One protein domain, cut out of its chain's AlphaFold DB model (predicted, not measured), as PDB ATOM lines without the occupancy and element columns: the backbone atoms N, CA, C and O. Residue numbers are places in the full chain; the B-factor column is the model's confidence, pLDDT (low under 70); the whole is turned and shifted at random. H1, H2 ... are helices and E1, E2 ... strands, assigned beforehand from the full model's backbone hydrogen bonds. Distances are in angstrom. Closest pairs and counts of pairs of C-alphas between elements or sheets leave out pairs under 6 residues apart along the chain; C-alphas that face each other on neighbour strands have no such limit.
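Overview. This is residues 7 to 132 of the 272 residues of an uncharacterized protein of Caproiciproducens sp. NJN-50 (UniProt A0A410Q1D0). A twisted sheet of four strands has the short helix H1 slanting over one face and a helical hairpin, H2 and H3, along its E4 edge, with H2 next to E4 on the opposite face and H3 farther out. The 126 printed residues run H1 E1 E2 E3 E4 H2 H3, of mixed class. The strands form a meander, each the antiparallel neighbour of the one before, in the order E1 E2 E3 E4. The whole is compact, with a radius of gyration of the C-alphas of 15.2 A and spans of 43 by 36 by 28 A.

Along the chain. Find C-alpha 7 at (-13.451, 11.031, 153.954); H1 runs from there to residue 17, 15.1 A. Next look for E1, residues 38 to 43, E2, residues 46 to 53, E3, residues 64 to 71, 22.6 A, and E4, residues 77 to 83. H2, residues 91 to 106, spans 22.2 A. H3, residues 113 to 131, spans 26.5 A and ends at C-alpha 131, (5.539, 13.574, 136.522).

Arrangement. In the sheet, look for N 41 and O 48 of E1 and E2 at 2.9 A, N 49 and O 68 of E2 and E3 at 2.8 A, and N 67 and O 80 of E3 and E4 at 2.8 A. H1 lies over E2 and E3 at a height over the sheet of 9.4 A; its closest C-alpha pair with E2 is Ala 9 and Val 50, 6.1 A. H2 lies over E4, on the opposite face from H1, with C-alphas Tyr 81 and Thr 94 closest at 5.6 A. H2 and H3 touch, closest at C-alphas Glu 92 and Ala 122, 4.7 A, at a shallow tilt of 29 degrees, opposite ways. H3 and E4 are only just apart, at 8.2 A. In H1, H2 and H3 every O i to N i+4 pair is within hydrogen-bond range.

Size, cuts and confidence. The C-alphas of Lys 22 and Asn 111 are the farthest apart, 43.8 A. The printed part has no cut, and the link from H1 to E1, 20 residues, is long. Mean pLDDT of the printed part is 79.8; it is under 70 at residues 54 to 62, 75 to 76 and 132.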
ATOM      1  N   SER A   7     -13.646   9.678 153.411       90.81
ATOM      2  CA  SER A   7     -13.451  11.031 153.954       90.81
ATOM      3  C   SER A   7     -13.125  12.062 152.870       90.81
ATOM      4  O   SER A   7     -13.627  13.179 152.938       90.81
ATOM      5  N   ARG A   8     -12.295  11.708 151.879       87.75
ATOM      6  CA  ARG A   8     -11.968  12.601 150.754       87.75
ATOM      7  C   ARG A   8     -13.162  12.787 149.823       87.75
ATOM      8  O   ARG A   8     -13.397  13.901 149.380       87.75
ATOM      9  N   ALA A   9     -13.940  11.732 149.583       90.06
ATOM     10  CA  ALA A   9     -15.180  11.818 148.818       90.06
ATOM     11  C   ALA A   9     -16.198  12.745 149.504       90.06
ATOM     12  O   ALA A   9     -16.756  13.622 148.855       90.06
ATOM     13  N   ARG A  10     -16.364  12.635 150.831       90.00
ATOM     14  CA  ARG A  10     -17.201  13.562 151.611       90.00
ATOM     15  C   ARG A  10     -16.711  15.005 151.528       90.00
ATOM     16  O   ARG A  10     -17.521  15.892 151.291       90.00
ATOM     17  N   GLN A  11     -15.405  15.222 151.690       85.75
ATOM     18  CA  GLN A  11     -14.796  16.548 151.568       85.75
ATOM     19  C   GLN A  11     -15.048  17.153 150.183       85.75
ATOM     20  O   GLN A  11     -15.355  18.335 150.088       85.75
ATOM     21  N   LEU A  12     -14.922  16.348 149.125       80.94
ATOM     22  CA  LEU A  12     -15.148  16.794 147.756       80.94
ATOM     23  C   LEU A  12     -16.618  17.173 147.528       80.94
ATOM     24  O   LEU A  12     -16.885  18.259 147.032       80.94
ATOM     25  N   ILE A  13     -17.567  16.335 147.963       79.69
ATOM     26  CA  ILE A  13     -19.007  16.630 147.859       79.69
ATOM     27  C   ILE A  13     -19.370  17.901 148.637       79.69
ATOM     28  O   ILE A  13     -20.096  18.749 148.128       79.69
ATOM     29  N   GLU A  14     -18.860  18.066 149.859       79.69
ATOM     30  CA  GLU A  14     -19.152  19.252 150.670       79.69
ATOM     31  C   GLU A  14     -18.534  20.521 150.069       79.69
ATOM     32  O   GLU A  14     -19.182  21.564 150.066       79.69
ATOM     33  N   ARG A  15     -17.314  20.435 149.518       78.19
ATOM     34  CA  ARG A  15     -16.625  21.569 148.889       78.19
ATOM     35  C   ARG A  15     -17.302  22.017 147.593       78.19
ATOM     36  O   ARG A  15     -17.507  23.213 147.427       78.19
ATOM     37  N   GLU A  16     -17.622  21.079 146.701       76.25
ATOM     38  CA  GLU A  16     -18.136  21.400 145.359       76.25
ATOM     39  C   GLU A  16     -19.649  21.605 145.336       76.25
ATOM     40  O   GLU A  16     -20.153  22.461 144.616       76.25
ATOM     41  N   LEU A  17     -20.395  20.831 146.131       73.44
ATOM     42  CA  LEU A  17     -21.860  20.833 146.092       73.44
ATOM     43  C   LEU A  17     -22.492  21.496 147.323       73.44
ATOM     44  O   LEU A  17     -23.703  21.695 147.350       73.44
ATOM     45  N   GLY A  18     -21.714  21.817 148.364       74.00
ATOM     46  CA  GLY A  18     -22.241  22.372 149.619       74.00
ATOM     47  C   GLY A  18     -23.069  21.375 150.441       74.00
ATOM     48  O   GLY A  18     -23.758  21.769 151.383       74.00
ATOM     49  N   ILE A  19     -23.029  20.082 150.093       76.69
ATOM     50  CA  ILE A  19     -23.850  19.033 150.708       76.69
ATOM     51  C   ILE A  19     -23.033  18.272 151.751       76.69
ATOM     52  O   ILE A  19     -21.977  17.706 151.466       76.69
ATOM     53  N   LYS A  20     -23.563  18.175 152.972       81.56
ATOM     54  CA  LYS A  20     -22.976  17.327 154.017       81.56
ATOM     55  C   LYS A  20     -23.232  15.851 153.710       81.56
ATOM     56  O   LYS A  20     -24.289  15.316 154.025       81.56
ATOM     57  N   ALA A  21     -22.230  15.166 153.170       86.69
ATOM     58  CA  ALA A  21     -22.306  13.767 152.745       86.69
ATOM     59  C   ALA A  21     -22.167  12.742 153.899       86.69
ATOM     60  O   ALA A  21     -21.376  11.796 153.830       86.69
ATOM     61  N   LYS A  22     -22.908  12.918 155.002       87.69
ATOM     62  CA  LYS A  22     -22.849  11.987 156.152       87.69
ATOM     63  C   LYS A  22     -23.306  10.576 155.776       87.69
ATOM     64  O   LYS A  22     -22.691   9.608 156.213       87.69
ATOM     65  N   GLU A  23     -24.311  10.490 154.911       90.94
ATOM     66  CA  GLU A  23     -24.951   9.251 154.455       90.94
ATOM     67  C   GLU A  23     -24.291   8.659 153.201       90.94
ATOM     68  O   GLU A  23     -24.868   7.809 152.537       90.94
ATOM     69  N   LEU A  24     -23.072   9.095 152.866       93.19
ATOM     70  CA  LEU A  24     -22.314   8.526 151.756       93.19
ATOM     71  C   LEU A  24     -22.089   7.022 151.983       93.19
ATOM     72  O   LEU A  24     -21.536   6.629 153.015       93.19
ATOM     73  N   THR A  25     -22.490   6.213 151.008       93.94
ATOM     74  CA  THR A  25     -22.431   4.748 151.034       93.94
ATOM     75  C   THR A  25     -21.348   4.205 150.102       93.94
ATOM     76  O   THR A  25     -20.814   4.919 149.251       93.94
ATOM     77  N   THR A  26     -21.016   2.924 150.269       91.69
ATOM     78  CA  THR A  26     -20.123   2.149 149.395       91.69
ATOM     79  C   THR A  26     -20.898   0.984 148.780       91.69
ATOM     80  O   THR A  26     -20.924  -0.096 149.375       91.69
ATOM     81  N   PRO A  27     -21.550   1.168 147.619       86.69
ATOM     82  CA  PRO A  27     -22.332   0.106 146.995       86.69
ATOM     83  C   PRO A  27     -21.456  -1.117 146.694       86.69
ATOM     84  O   PRO A  27     -20.453  -1.005 145.980       86.69
ATOM     85  N   GLU A  28     -21.817  -2.291 147.221       83.56
ATOM     86  CA  GLU A  28     -21.035  -3.530 147.043       83.56
ATOM     87  C   GLU A  28     -20.917  -3.944 145.571       83.56
ATOM     88  O   GLU A  28     -19.894  -4.481 145.142       83.56
ATOM     89  N   SER A  29     -21.947  -3.656 144.771       81.06
ATOM     90  CA  SER A  29     -21.976  -3.925 143.331       81.06
ATOM     91  C   SER A  29     -20.861  -3.204 142.569       81.06
ATOM     92  O   SER A  29     -20.309  -3.776 141.630       81.06
ATOM     93  N   MET A  30     -20.498  -1.993 143.000       79.88
ATOM     94  CA  MET A  30     -19.518  -1.127 142.332       79.88
ATOM     95  C   MET A  30     -18.112  -1.240 142.938       79.88
ATOM     96  O   MET A  30     -17.124  -0.984 142.259       79.88
ATOM     97  N   ASN A  31     -17.997  -1.675 144.196       80.75
ATOM     98  CA  ASN A  31     -16.733  -1.715 144.947       80.75
ATOM     99  C   ASN A  31     -16.061  -3.095 144.975       80.75
ATOM    100  O   ASN A  31     -15.383  -3.450 145.938       80.75
ATOM    101  N   ARG A  32     -16.207  -3.887 143.909       77.06
ATOM    102  CA  ARG A  32     -15.520  -5.187 143.804       77.06
ATOM    103  C   ARG A  32     -14.011  -5.051 143.582       77.06
ATOM    104  O   ARG A  32     -13.269  -5.974 143.904       77.06
ATOM    105  N   ASN A  33     -13.556  -3.914 143.043       75.75
ATOM    106  CA  ASN A  33     -12.140  -3.619 142.844       75.75
ATOM    107  C   ASN A  33     -11.670  -2.482 143.782       75.75
ATOM    108  O   ASN A  33     -12.048  -1.330 143.571       75.75
ATOM    109  N   PRO A  34     -10.787  -2.757 144.762       73.69
ATOM    110  CA  PRO A  34     -10.268  -1.744 145.686       73.69
ATOM    111  C   PRO A  34      -9.255  -0.766 145.053       73.69
ATOM    112  O   PRO A  34      -8.736   0.122 145.739       73.69
ATOM    113  N   GLU A  35      -8.891  -0.931 143.779       74.69
ATOM    114  CA  GLU A  35      -8.159   0.087 143.009       74.69
ATOM    115  C   GLU A  35      -9.085   1.209 142.507       74.69
ATOM    116  O   GLU A  35      -8.618   2.337 142.368       74.69
ATOM    117  N   PHE A  36     -10.388   0.946 142.345       79.25
ATOM    118  CA  PHE A  36     -11.370   1.910 141.833       79.25
ATOM    119  C   PHE A  36     -12.545   2.073 142.803       79.25
ATOM    120  O   PHE A  36     -13.651   1.608 142.527       79.25
ATOM    121  N   PRO A  37     -12.320   2.708 143.968       87.12
ATOM    122  CA  PRO A  37     -13.381   2.926 144.941       87.12
ATOM    123  C   PRO A  37     -14.499   3.799 144.357       87.12
ATOM    124  O   PRO A  37     -14.237   4.753 143.615       87.12
ATOM    125  N   TRP A  38     -15.732   3.474 144.746       91.31
ATOM    126  CA  TRP A  38     -16.973   4.128 144.347       91.31
ATOM    127  C   TRP A  38     -17.802   4.473 145.580       91.31
ATOM    128  O   TRP A  38     -18.095   3.618 146.415       91.31
ATOM    129  N   TYR A  39     -18.221   5.724 145.676       94.25
ATOM    130  CA  TYR A  39     -19.059   6.213 146.758       94.25
ATOM    131  C   TYR A  39     -20.329   6.830 146.199       94.25
ATOM    132  O   TYR A  39     -20.278   7.494 145.166       94.25
ATOM    133  N   GLU A  40     -21.444   6.636 146.895       94.25
ATOM    134  CA  GLU A  40     -22.759   7.057 146.419       94.25
ATOM    135  C   GLU A  40     -23.582   7.709 147.526       94.25
ATOM    136  O   GLU A  40     -23.635   7.216 148.656       94.25
ATOM    137  N   LEU A  41     -24.197   8.842 147.204       93.38
ATOM    138  CA  LEU A  41     -25.086   9.593 148.078       93.38
ATOM    139  C   LEU A  41     -26.368   9.914 147.314       93.38
ATOM    140  O   LEU A  41     -26.321  10.588 146.286       93.38
ATOM    141  N   HIS A  42     -27.506   9.502 147.861       90.81
ATOM    142  CA  HIS A  42     -28.810   9.929 147.367       90.81
ATOM    143  C   HIS A  42     -29.238  11.200 148.099       90.81
ATOM    144  O   HIS A  42     -29.295  11.236 149.327       90.81
ATOM    145  N   ALA A  43     -29.516  12.253 147.340       83.75
ATOM    146  CA  ALA A  43     -29.931  13.555 147.839       83.75
ATOM    147  C   ALA A  43     -31.216  13.982 147.119       83.75
ATOM    148  O   ALA A  43     -31.185  14.617 146.065       83.75
ATOM    149  N   GLY A  44     -32.368  13.612 147.685       84.69
ATOM    150  CA  GLY A  44     -33.662  13.836 147.037       84.69
ATOM    151  C   GLY A  44     -33.789  13.000 145.762       84.69
ATOM    152  O   GLY A  44     -33.660  11.786 145.830       84.69
ATOM    153  N   SER A  45     -34.029  13.654 144.621       84.19
ATOM    154  CA  SER A  45     -34.134  13.025 143.292       84.19
ATOM    155  C   SER A  45     -32.809  12.975 142.519       84.19
ATOM    156  O   SER A  45     -32.793  12.875 141.287       84.19
ATOM    157  N   GLN A  46     -31.694  13.167 143.224       84.44
ATOM    158  CA  GLN A  46     -30.357  13.148 142.655       84.44
ATOM    159  C   GLN A  46     -29.519  12.063 143.311       84.44
ATOM    160  O   GLN A  46     -29.499  11.908 144.533       84.44
ATOM    161  N   THR A  47     -28.750  11.378 142.482       88.88
ATOM    162  CA  THR A  47     -27.706  10.456 142.896       88.88
ATOM    163  C   THR A  47     -26.355  11.101 142.608       88.88
ATOM    164  O   THR A  47     -26.022  11.412 141.462       88.88
ATOM    165  N   ILE A  48     -25.587  11.335 143.668       90.25
ATOM    166  CA  ILE A  48     -24.231  11.879 143.624       90.25
ATOM    167  C   ILE A  48     -23.266  10.710 143.752       90.25
ATOM    168  O   ILE A  48     -23.326   9.958 144.726       90.25
ATOM    169  N   THR A  49     -22.350  10.576 142.802       91.69
ATOM    170  CA  THR A  49     -21.328   9.530 142.832       91.69
ATOM    171  C   THR A  49     -19.935  10.135 142.817       91.69
ATOM    172  O   THR A  49     -19.666  11.116 142.123       91.69
ATOM    173  N   VAL A  50     -19.037   9.552 143.608       91.44
ATOM    174  CA  VAL A  50     -17.614   9.888 143.607       91.44
ATOM    175  C   VAL A  50     -16.834   8.616 143.370       91.44
ATOM    176  O   VAL A  50     -16.859   7.705 144.198       91.44
ATOM    177  N   SER A  51     -16.133   8.545 142.250       90.88
ATOM    178  CA  SER A  51     -15.400   7.349 141.855       90.88
ATOM    179  C   SER A  51     -14.012   7.676 141.338       90.88
ATOM    180  O   SER A  51     -13.700   8.814 140.995       90.88
ATOM    181  N   THR A  52     -13.139   6.675 141.319       87.69
ATOM    182  CA  THR A  52     -11.836   6.804 140.659       87.69
ATOM    183  C   THR A  52     -11.964   6.315 139.220       87.69
ATOM    184  O   THR A  52     -12.379   5.184 138.984       87.69
ATOM    185  N   SER A  53     -11.600   7.160 138.261       75.19
ATOM    186  CA  SER A  53     -11.530   6.840 136.836       75.19
ATOM    187  C   SER A  53     -10.070   6.773 136.387       75.19
ATOM    188  O   SER A  53      -9.277   7.663 136.702       75.19
ATOM    189  N   GLY A  54      -9.694   5.712 135.673       63.56
ATOM    190  CA  GLY A  54      -8.378   5.625 135.042       63.56
ATOM    191  C   GLY A  54      -8.303   6.544 133.822       63.56
ATOM    192  O   GLY A  54      -9.209   6.534 132.989       63.56
ATOM    193  N   TYR A  55      -7.230   7.328 133.703       53.72
ATOM    194  CA  TYR A  55      -6.888   7.996 132.449       53.72
ATOM    195  C   TYR A  55      -6.027   7.051 131.607       53.72
ATOM    196  O   TYR A  55      -4.906   6.734 131.999       53.72
ATOM    197  N   GLY A  56      -6.551   6.604 130.460       49.62
ATOM    198  CA  GLY A  56      -5.858   5.683 129.555       49.62
ATOM    199  C   GLY A  56      -5.747   4.252 130.098       49.62
ATOM    200  O   GLY A  56      -5.697   4.008 131.300       49.62
ATOM    201  N   SER A  57      -5.701   3.270 129.201       42.50
ATOM    202  CA  SER A  57      -5.665   1.842 129.551       42.50
ATOM    203  C   SER A  57      -4.366   1.377 130.231       42.50
ATOM    204  O   SER A  57      -4.333   0.256 130.728       42.50
ATOM    205  N   ASN A  58      -3.315   2.210 130.294       40.91
ATOM    206  CA  ASN A  58      -1.952   1.767 130.628       40.91
ATOM    207  C   ASN A  58      -1.217   2.560 131.726       40.91
ATOM    208  O   ASN A  58      -0.048   2.274 131.981       40.91
ATOM    209  N   THR A  59      -1.839   3.523 132.407       50.12
ATOM    210  CA  THR A  59      -1.125   4.373 133.381       50.12
ATOM    211  C   THR A  59      -1.666   4.216 134.795       50.12
ATOM    212  O   THR A  59      -2.438   5.041 135.281       50.12
ATOM    213  N   LYS A  60      -1.205   3.160 135.483       53.75
ATOM    214  CA  LYS A  60      -1.194   3.139 136.955       53.75
ATOM    215  C   LYS A  60      -0.431   4.376 137.434       53.75
ATOM    216  O   LYS A  60       0.732   4.537 137.068       53.75
ATOM    217  N   GLY A  61      -1.060   5.226 138.241       57.91
ATOM    218  CA  GLY A  61      -0.440   6.445 138.767       57.91
ATOM    219  C   GLY A  61      -0.931   7.768 138.168       57.91
ATOM    220  O   GLY A  61      -0.447   8.811 138.599       57.91
ATOM    221  N   SER A  62      -1.877   7.738 137.222       67.19
ATOM    222  CA  SER A  62      -2.498   8.936 136.627       67.19
ATOM    223  C   SER A  62      -4.022   8.928 136.759       67.19
ATOM    224  O   SER A  62      -4.747   9.453 135.914       67.19
ATOM    225  N   GLU A  63      -4.535   8.280 137.803       82.12
ATOM    226  CA  GLU A  63      -5.965   8.189 138.057       82.12
ATOM    227  C   GLU A  63      -6.559   9.566 138.414       82.12
ATOM    228  O   GLU A  63      -5.909  10.407 139.042       82.12
ATOM    229  N   LEU A  64      -7.815   9.794 138.030       87.44
ATOM    230  CA  LEU A  64      -8.592  10.992 138.359       87.44
ATOM    231  C   LEU A  64      -9.822  10.608 139.177       87.44
ATOM    232  O   LEU A  64     -10.387   9.530 139.003       87.44
ATOM    233  N   ILE A  65     -10.267  11.500 140.050       89.50
ATOM    234  CA  ILE A  65     -11.538  11.368 140.760       89.50
ATOM    235  C   ILE A  65     -12.624  11.984 139.889       89.50
ATOM    236  O   ILE A  65     -12.500  13.135 139.496       89.50
ATOM    237  N   ASN A  66     -13.681  11.232 139.612       91.12
ATOM    238  CA  ASN A  66     -14.903  11.710 138.982       91.12
ATOM    239  C   ASN A  66     -15.930  12.007 140.078       91.12
ATOM    240  O   ASN A  66     -16.272  11.110 140.850       91.12
ATOM    241  N   LEU A  67     -16.414  13.242 140.138       88.06
ATOM    242  CA  LEU A  67     -17.632  13.617 140.846       88.06
ATOM    243  C   LEU A  67     -18.734  13.721 139.799       88.06
ATOM    244  O   LEU A  67     -18.629  14.529 138.876       88.06
ATOM    245  N   SER A  68     -19.791  12.926 139.941       87.81
ATOM    246  CA  SER A  68     -20.936  13.025 139.048       87.81
ATOM    247  C   SER A  68     -22.259  13.153 139.775       87.81
ATOM    248  O   SER A  68     -22.442  12.617 140.867       87.81
ATOM    249  N   VAL A  69     -23.173  13.897 139.159       85.00
ATOM    250  CA  VAL A  69     -24.534  14.108 139.643       85.00
ATOM    251  C   VAL A  69     -25.495  13.675 138.550       85.00
ATOM    252  O   VAL A  69     -25.489  14.221 137.442       85.00
ATOM    253  N   THR A  70     -26.334  12.704 138.884       83.62
ATOM    254  CA  THR A  70     -27.365  12.158 138.005       83.62
ATOM    255  C   THR A  70     -28.718  12.416 138.639       83.62
ATOM    256  O   THR A  70     -28.896  12.191 139.830       83.62
ATOM    257  N   HIS A  71     -29.684  12.895 137.862       83.38
ATOM    258  CA  HIS A  71     -31.068  12.983 138.323       83.38
ATOM    259  C   HIS A  71     -31.778  11.657 138.034       83.38
ATOM    260  O   HIS A  71     -31.607  11.119 136.944       83.38
ATOM    261  N   ASP A  72     -32.613  11.164 138.948       74.44
ATOM    262  CA  ASP A  72     -33.199   9.813 138.871       74.44
ATOM    263  C   ASP A  72     -34.029   9.576 137.592       74.44
ATOM    264  O   ASP A  72     -34.125   8.463 137.085       74.44
ATOM    265  N   ASN A  73     -34.575  10.654 137.019       74.75
ATOM    266  CA  ASN A  73     -35.344  10.640 135.767       74.75
ATOM    267  C   ASN A  73     -34.534  11.068 134.526       74.75
ATOM    268  O   ASN A  73     -35.116  11.456 133.514       74.75
ATOM    269  N   SER A  74     -33.201  11.080 134.599       71.88
ATOM    270  CA  SER A  74     -32.324  11.577 133.537       71.88
ATOM    271  C   SER A  74     -31.277  10.542 133.143       71.88
ATOM    272  O   SER A  74     -30.534  10.035 133.974       71.88
ATOM    273  N   LEU A  75     -31.146  10.314 131.834       64.38
ATOM    274  CA  LEU A  75     -29.992   9.611 131.255       64.38
ATOM    275  C   LEU A  75     -28.757  10.519 131.131       64.38
ATOM    276  O   LEU A  75     -27.668  10.059 130.803       64.38
ATOM    277  N   SER A  76     -28.929  11.826 131.348       65.12
ATOM    278  CA  SER A  76     -27.832  12.790 131.392       65.12
ATOM    279  C   SER A  76     -27.346  12.975 132.822       65.12
ATOM    280  O   SER A  76     -28.145  13.163 133.742       65.12
ATOM    281  N   TYR A  77     -26.029  12.987 132.968       71.12
ATOM    282  CA  TYR A  77     -25.323  13.271 134.205       71.12
ATOM    283  C   TYR A  77     -24.339  14.417 133.972       71.12
ATOM    284  O   TYR A  77     -23.885  14.655 132.848       71.12
ATOM    285  N   ILE A  78     -24.024  15.144 135.039       75.06
ATOM    286  CA  ILE A  78     -22.932  16.117 135.052       75.06
ATOM    287  C   ILE A  78     -21.737  15.412 135.674       75.06
ATOM    288  O   ILE A  78     -21.887  14.835 136.744       75.06
ATOM    289  N   SER A  79     -20.581  15.454 135.013       79.94
ATOM    290  CA  SER A  79     -19.324  14.911 135.535       79.94
ATOM    291  C   SER A  79     -18.237  15.969 135.555       79.94
ATOM    292  O   SER A  79     -18.025  16.675 134.563       79.94
ATOM    293  N   GLU A  80     -17.513  16.001 136.663       82.38
ATOM    294  CA  GLU A  80     -16.345  16.838 136.897       82.38
ATOM    295  C   GLU A  80     -15.199  15.989 137.432       82.38
ATOM    296  O   GLU A  80     -15.413  15.016 138.157       82.38
ATOM    297  N   TYR A  81     -13.975  16.340 137.044       85.44
ATOM    298  CA  TYR A  81     -12.805  15.515 137.307       85.44
ATOM    299  C   TYR A  81     -11.771  16.263 138.137       85.44
ATOM    300  O   TYR A  81     -11.553  17.456 137.950       85.44
ATOM    301  N   PHE A  82     -11.117  15.542 139.043       85.44
ATOM    302  CA  PHE A  82     -10.171  16.087 140.013       85.44
ATOM    303  C   PHE A  82      -8.928  15.205 140.113       85.44
ATOM    304  O   PHE A  82      -9.004  13.981 139.978       85.44
ATOM    305  N   TYR A  83      -7.780  15.803 140.411       84.44
ATOM    306  CA  TYR A  83      -6.557  15.042 140.648       84.44
ATOM    307  C   TYR A  83      -6.640  14.237 141.949       84.44
ATOM    308  O   TYR A  83      -7.097  14.726 142.987       84.44
ATOM    309  N   THR A  84      -6.185  12.984 141.920       84.06
ATOM    310  CA  THR A  84      -6.353  12.067 143.061       84.06
ATOM    311  C   THR A  84      -5.539  12.467 144.285       84.06
ATOM    312  O   THR A  84      -5.983  12.251 145.417       84.06
ATOM    313  N   ASP A  85      -4.372  13.078 144.095       78.31
ATOM    314  CA  ASP A  85      -3.454  13.494 145.155       78.31
ATOM    315  C   ASP A  85      -3.855  14.837 145.794       78.31
ATOM    316  O   ASP A  85      -3.879  14.926 147.030       78.31
ATOM    317  N   THR A  86      -4.247  15.838 144.999       80.06
ATOM    318  CA  THR A  86      -4.545  17.204 145.475       80.06
ATOM    319  C   THR A  86      -6.030  17.517 145.640       80.06
ATOM    320  O   THR A  86      -6.361  18.416 146.407       80.06
ATOM    321  N   LEU A  87      -6.936  16.762 145.005       77.75
ATOM    322  CA  LEU A  87      -8.348  17.141 144.815       77.75
ATOM    323  C   LEU A  87      -8.522  18.465 144.056       77.75
ATOM    324  O   LEU A  87      -9.587  19.072 144.146       77.75
ATOM    325  N   GLU A  88      -7.503  18.958 143.359       79.88
ATOM    326  CA  GLU A  88      -7.654  20.127 142.490       79.88
ATOM    327  C   GLU A  88      -8.464  19.741 141.254       79.88
ATOM    328  O   GLU A  88      -8.372  18.610 140.769       79.88
ATOM    329  N   TYR A  89      -9.280  20.676 140.776       74.81
ATOM    330  CA  TYR A  89     -10.103  20.488 139.589       74.81
ATOM    331  C   TYR A  89      -9.212  20.317 138.349       74.81
ATOM    332  O   TYR A  89      -8.293  21.100 138.112       74.81
ATOM    333  N   CYS A  90      -9.472  19.266 137.577       76.25
ATOM    334  CA  CYS A  90      -8.786  18.952 136.331       76.25
ATOM    335  C   CYS A  90      -9.646  19.467 135.172       76.25
ATOM    336  O   CYS A  90     -10.493  18.748 134.623       76.25
ATOM    337  N   ASP A  91      -9.464  20.745 134.845       77.00
ATOM    338  CA  ASP A  91     -10.282  21.444 133.856       77.00
ATOM    339  C   ASP A  91     -10.110  20.846 132.460       77.00
ATOM    340  O   ASP A  91     -11.095  20.509 131.806       77.00
ATOM    341  N   GLU A  92      -8.869  20.608 132.037       82.38
ATOM    342  CA  GLU A  92      -8.553  20.113 130.699       82.38
ATOM    343  C   GLU A  92      -9.228  18.763 130.430       82.38
ATOM    344  O   GLU A  92      -9.859  18.560 129.387       82.38
ATOM    345  N   TYR A  93      -9.180  17.845 131.401       81.69
ATOM    346  CA  TYR A  93      -9.852  16.556 131.264       81.69
ATOM    347  C   TYR A  93     -11.374  16.679 131.341       81.69
ATOM    348  O   TYR A  93     -12.089  16.005 130.593       81.69
ATOM    349  N   THR A  94     -11.892  17.568 132.189       80.12
ATOM    350  CA  THR A  94     -13.336  17.812 132.279       80.12
ATOM    351  C   THR A  94     -13.882  18.386 130.969       80.12
ATOM    352  O   THR A  94     -14.918  17.929 130.480       80.12
ATOM    353  N   GLN A  95     -13.172  19.325 130.340       75.38
ATOM    354  CA  GLN A  95     -13.520  19.867 129.026       75.38
ATOM    355  C   GLN A  95     -13.450  18.802 127.930       75.38
ATOM    356  O   GLN A  95     -14.386  18.694 127.130       75.38
ATOM    357  N   LYS A  96     -12.399  17.969 127.925       84.06
ATOM    358  CA  LYS A  96     -12.293  16.821 127.015       84.06
ATOM    359  C   LYS A  96     -13.509  15.901 127.147       84.06
ATOM    360  O   LYS A  96     -14.141  15.592 126.142       84.06
ATOM    361  N   ARG A  97     -13.883  15.496 128.367       83.31
ATOM    362  CA  ARG A  97     -15.032  14.601 128.608       83.31
ATOM    363  C   ARG A  97     -16.369  15.235 128.228       83.31
ATOM    364  O   ARG A  97     -17.198  14.566 127.619       83.31
ATOM    365  N   LYS A  98     -16.572  16.524 128.517       79.81
ATOM    366  CA  LYS A  98     -17.763  17.269 128.067       79.81
ATOM    367  C   LYS A  98     -17.862  17.284 126.538       79.81
ATOM    368  O   LYS A  98     -18.949  17.104 125.992       79.81
ATOM    369  N   TYR A  99     -16.735  17.464 125.847       79.69
ATOM    370  CA  TYR A  99     -16.699  17.443 124.387       79.69
ATOM    371  C   TYR A  99     -16.887  16.036 123.805       79.69
ATOM    372  O   TYR A  99     -17.566  15.891 122.798       79.69
ATOM    373  N   GLU A 100     -16.364  15.001 124.458       83.31
ATOM    374  CA  GLU A 100     -16.572  13.598 124.079       83.31
ATOM    375  C   GLU A 100     -18.057  13.211 124.131       83.31
ATOM    376  O   GLU A 100     -18.595  12.733 123.137       83.31
ATOM    377  N   VAL A 101     -18.761  13.559 125.215       81.38
ATOM    378  CA  VAL A 101     -20.220  13.358 125.321       81.38
ATOM    379  C   VAL A 101     -20.980  14.130 124.236       81.38
ATOM    380  O   VAL A 101     -21.983  13.649 123.708       81.38
ATOM    381  N   LEU A 102     -20.528  15.340 123.885       81.38
ATOM    382  CA  LEU A 102     -21.113  16.094 122.774       81.38
ATOM    383  C   LEU A 102     -20.890  15.376 121.437       81.38
ATOM    384  O   LEU A 102     -21.818  15.307 120.635       81.38
ATOM    385  N   CYS A 103     -19.690  14.843 121.202       80.94
ATOM    386  CA  CYS A 103     -19.370  14.126 119.972       80.94
ATOM    387  C   CYS A 103     -20.243  12.881 119.812       80.94
ATOM    388  O   CYS A 103     -20.850  12.714 118.756       80.94
ATOM    389  N   GLU A 104     -20.400  12.090 120.877       83.38
ATOM    390  CA  GLU A 104     -21.297  10.929 120.913       83.38
ATOM    391  C   GLU A 104     -22.743  11.316 120.572       83.38
ATOM    392  O   GLU A 104     -23.381  10.682 119.732       83.38
ATOM    393  N   LYS A 105     -23.261  12.398 121.172       81.12
ATOM    394  CA  LYS A 105     -24.637  12.873 120.935       81.12
ATOM    395  C   LYS A 105     -24.862  13.408 119.521       81.12
ATOM    396  O   LYS A 105     -25.970  13.303 119.003       81.12
ATOM    397  N   MET A 106     -23.837  14.011 118.925       81.12
ATOM    398  CA  MET A 106     -23.923  14.691 117.628       81.12
ATOM    399  C   MET A 106     -23.395  13.841 116.462       81.12
ATOM    400  O   MET A 106     -23.410  14.309 115.326       81.12
ATOM    401  N   GLY A 107     -22.913  12.620 116.721       85.19
ATOM    402  CA  GLY A 107     -22.287  11.765 115.709       85.19
ATOM    403  C   GLY A 107     -20.985  12.342 115.138       85.19
ATOM    404  O   GLY A 107     -20.651  12.084 113.981       85.19
ATOM    405  N   ILE A 108     -20.268  13.159 115.914       80.69
ATOM    406  CA  ILE A 108     -18.987  13.744 115.502       80.69
ATOM    407  C   ILE A 108     -17.907  12.670 115.635       80.69
ATOM    408  O   ILE A 108     -17.809  11.998 116.656       80.69
ATOM    409  N   SER A 109     -17.094  12.514 114.591       82.44
ATOM    410  CA  SER A 109     -16.000  11.543 114.572       82.44
ATOM    411  C   SER A 109     -14.888  11.915 115.555       82.44
ATOM    412  O   SER A 109     -14.482  13.071 115.620       82.44
ATOM    413  N   ASP A 110     -14.269  10.909 116.174       77.81
ATOM    414  CA  ASP A 110     -13.044  11.044 116.983       77.81
ATOM    415  C   ASP A 110     -11.839  11.605 116.196       77.81
ATOM    416  O   ASP A 110     -10.799  11.952 116.760       77.81
ATOM    417  N   ASN A 111     -11.957  11.709 114.866       83.94
ATOM    418  CA  ASN A 111     -10.981  12.395 114.027       83.94
ATOM    419  C   ASN A 111     -11.096  13.921 114.041       83.94
ATOM    420  O   ASN A 111     -10.214  14.575 113.473       83.94
ATOM    421  N   ASP A 112     -12.134  14.464 114.675       85.00
ATOM    422  CA  ASP A 112     -12.359  15.895 114.804       85.00
ATOM    423  C   ASP A 112     -11.119  16.610 115.397       85.00
ATOM    424  O   ASP A 112     -10.552  16.167 116.408       85.00
ATOM    425  N   PRO A 113     -10.650  17.715 114.781       82.94
ATOM    426  CA  PRO A 113      -9.461  18.426 115.245       82.94
ATOM    427  C   PRO A 113      -9.568  18.934 116.686       82.94
ATOM    428  O   PRO A 113      -8.571  18.936 117.411       82.94
ATOM    429  N   LYS A 114     -10.759  19.357 117.122       78.56
ATOM    430  CA  LYS A 114     -10.992  19.830 118.487       78.56
ATOM    431  C   LYS A 114     -11.003  18.660 119.468       78.56
ATOM    432  O   LYS A 114     -10.426  18.803 120.545       78.56
ATOM    433  N   TYR A 115     -11.558  17.508 119.090       77.38
ATOM    434  CA  TYR A 115     -11.485  16.282 119.893       77.38
ATOM    435  C   TYR A 115     -10.027  15.884 120.162       77.38
ATOM    436  O   TYR A 115      -9.622  15.711 121.313       77.38
ATOM    437  N   LYS A 116      -9.205  15.836 119.105       78.94
ATOM    438  CA  LYS A 116      -7.772  15.517 119.202       78.94
ATOM    439  C   LYS A 116      -7.000  16.526 120.049       78.94
ATOM    440  O   LYS A 116      -6.210  16.120 120.900       78.94
ATOM    441  N   ARG A 117      -7.244  17.825 119.845       82.44
ATOM    442  CA  ARG A 117      -6.579  18.891 120.606       82.44
ATOM    443  C   ARG A 117      -6.880  18.790 122.102       82.44
ATOM    444  O   ARG A 117      -5.947  18.772 122.895       82.44
ATOM    445  N   LEU A 118      -8.155  18.651 122.477       76.44
ATOM    446  CA  LEU A 118      -8.560  18.493 123.880       76.44
ATOM    447  C   LEU A 118      -7.992  17.209 124.502       76.44
ATOM    448  O   LEU A 118      -7.650  17.187 125.683       76.44
ATOM    449  N   GLY A 119      -7.864  16.137 123.713       79.56
ATOM    450  CA  GLY A 119      -7.195  14.910 124.142       79.56
ATOM    451  C   GLY A 119      -5.727  15.136 124.515       79.56
ATOM    452  O   GLY A 119      -5.306  14.698 125.586       79.56
ATOM    453  N   ALA A 120      -4.979  15.844 123.664       76.75
ATOM    454  CA  ALA A 120      -3.577  16.185 123.905       76.75
ATOM    455  C   ALA A 120      -3.410  17.131 125.104       76.75
ATOM    456  O   ALA A 120      -2.625  16.836 126.000       76.75
ATOM    457  N   GLU A 121      -4.204  18.205 125.176       77.06
ATOM    458  CA  GLU A 121      -4.185  19.168 126.288       77.06
ATOM    459  C   GLU A 121      -4.439  18.479 127.639       77.06
ATOM    460  O   GLU A 121      -3.703  18.702 128.602       77.06
ATOM    461  N   ALA A 122      -5.431  17.583 127.701       79.12
ATOM    462  CA  ALA A 122      -5.714  16.817 128.909       79.12
ATOM    463  C   ALA A 122      -4.580  15.843 129.270       79.12
ATOM    464  O   ALA A 122      -4.249  15.700 130.445       79.12
ATOM    465  N   SER A 123      -3.972  15.187 128.275       82.50
ATOM    466  CA  SER A 123      -2.836  14.283 128.497       82.50
ATOM    467  C   SER A 123      -1.639  15.029 129.082       82.50
ATOM    468  O   SER A 123      -1.094  14.615 130.107       82.50
ATOM    469  N   ASP A 124      -1.294  16.170 128.487       78.19
ATOM    470  CA  ASP A 124      -0.186  17.013 128.920       78.19
ATOM    471  C   ASP A 124      -0.428  17.592 130.316       78.19
ATOM    472  O   ASP A 124       0.487  17.626 131.138       78.19
ATOM    473  N   ALA A 125      -1.646  18.043 130.627       74.81
ATOM    474  CA  ALA A 125      -1.992  18.544 131.957       74.81
ATOM    475  C   ALA A 125      -1.802  17.469 133.039       74.81
ATOM    476  O   ALA A 125      -1.098  17.697 134.026       74.81
ATOM    477  N   ILE A 126      -2.337  16.266 132.809       81.50
ATOM    478  CA  ILE A 126      -2.217  15.133 133.733       81.50
ATOM    479  C   ILE A 126      -0.758  14.698 133.884       81.50
ATOM    480  O   ILE A 126      -0.284  14.493 135.004       81.50
ATOM    481  N   PHE A 127      -0.023  14.594 132.774       81.19
ATOM    482  CA  PHE A 127       1.390  14.230 132.805       81.19
ATOM    483  C   PHE A 127       2.209  15.246 133.604       81.19
ATOM    484  O   PHE A 127       2.992  14.863 134.474       81.19
ATOM    485  N   ARG A 128       2.000  16.546 133.362       76.88
ATOM    486  CA  ARG A 128       2.667  17.613 134.116       76.88
ATOM    487  C   ARG A 128       2.349  17.530 135.603       76.88
ATOM    488  O   ARG A 128       3.260  17.644 136.414       76.88
ATOM    489  N   HIS A 129       1.098  17.260 135.964       80.44
ATOM    490  CA  HIS A 129       0.691  17.160 137.363       80.44
ATOM    491  C   HIS A 129       1.396  16.033 138.128       80.44
ATOM    492  O   HIS A 129       1.822  16.243 139.265       80.44
ATOM    493  N   TYR A 130       1.527  14.846 137.526       76.75
ATOM    494  CA  TYR A 130       2.073  13.666 138.211       76.75
ATOM    495  C   TYR A 130       3.580  13.450 138.017       76.75
ATOM    496  O   TYR A 130       4.218  12.854 138.888       76.75
ATOM    497  N   HIS A 131       4.162  13.912 136.906       73.25
ATOM    498  CA  HIS A 131       5.539  13.574 136.522       73.25
ATOM    499  C   HIS A 131       6.495  14.756 136.452       73.25
ATOM    500  O   HIS A 131       7.709  14.540 136.490       73.25
ATOM    501  N   GLN A 132       6.004  15.994 136.380       65.62
ATOM    502  CA  GLN A 132       6.905  17.114 136.605       65.62
ATOM    503  C   GLN A 132       7.106  17.278 138.111       65.62
ATOM    504  O   GLN A 132       6.132  17.217 138.867       65.62
TER     505      GLN A 132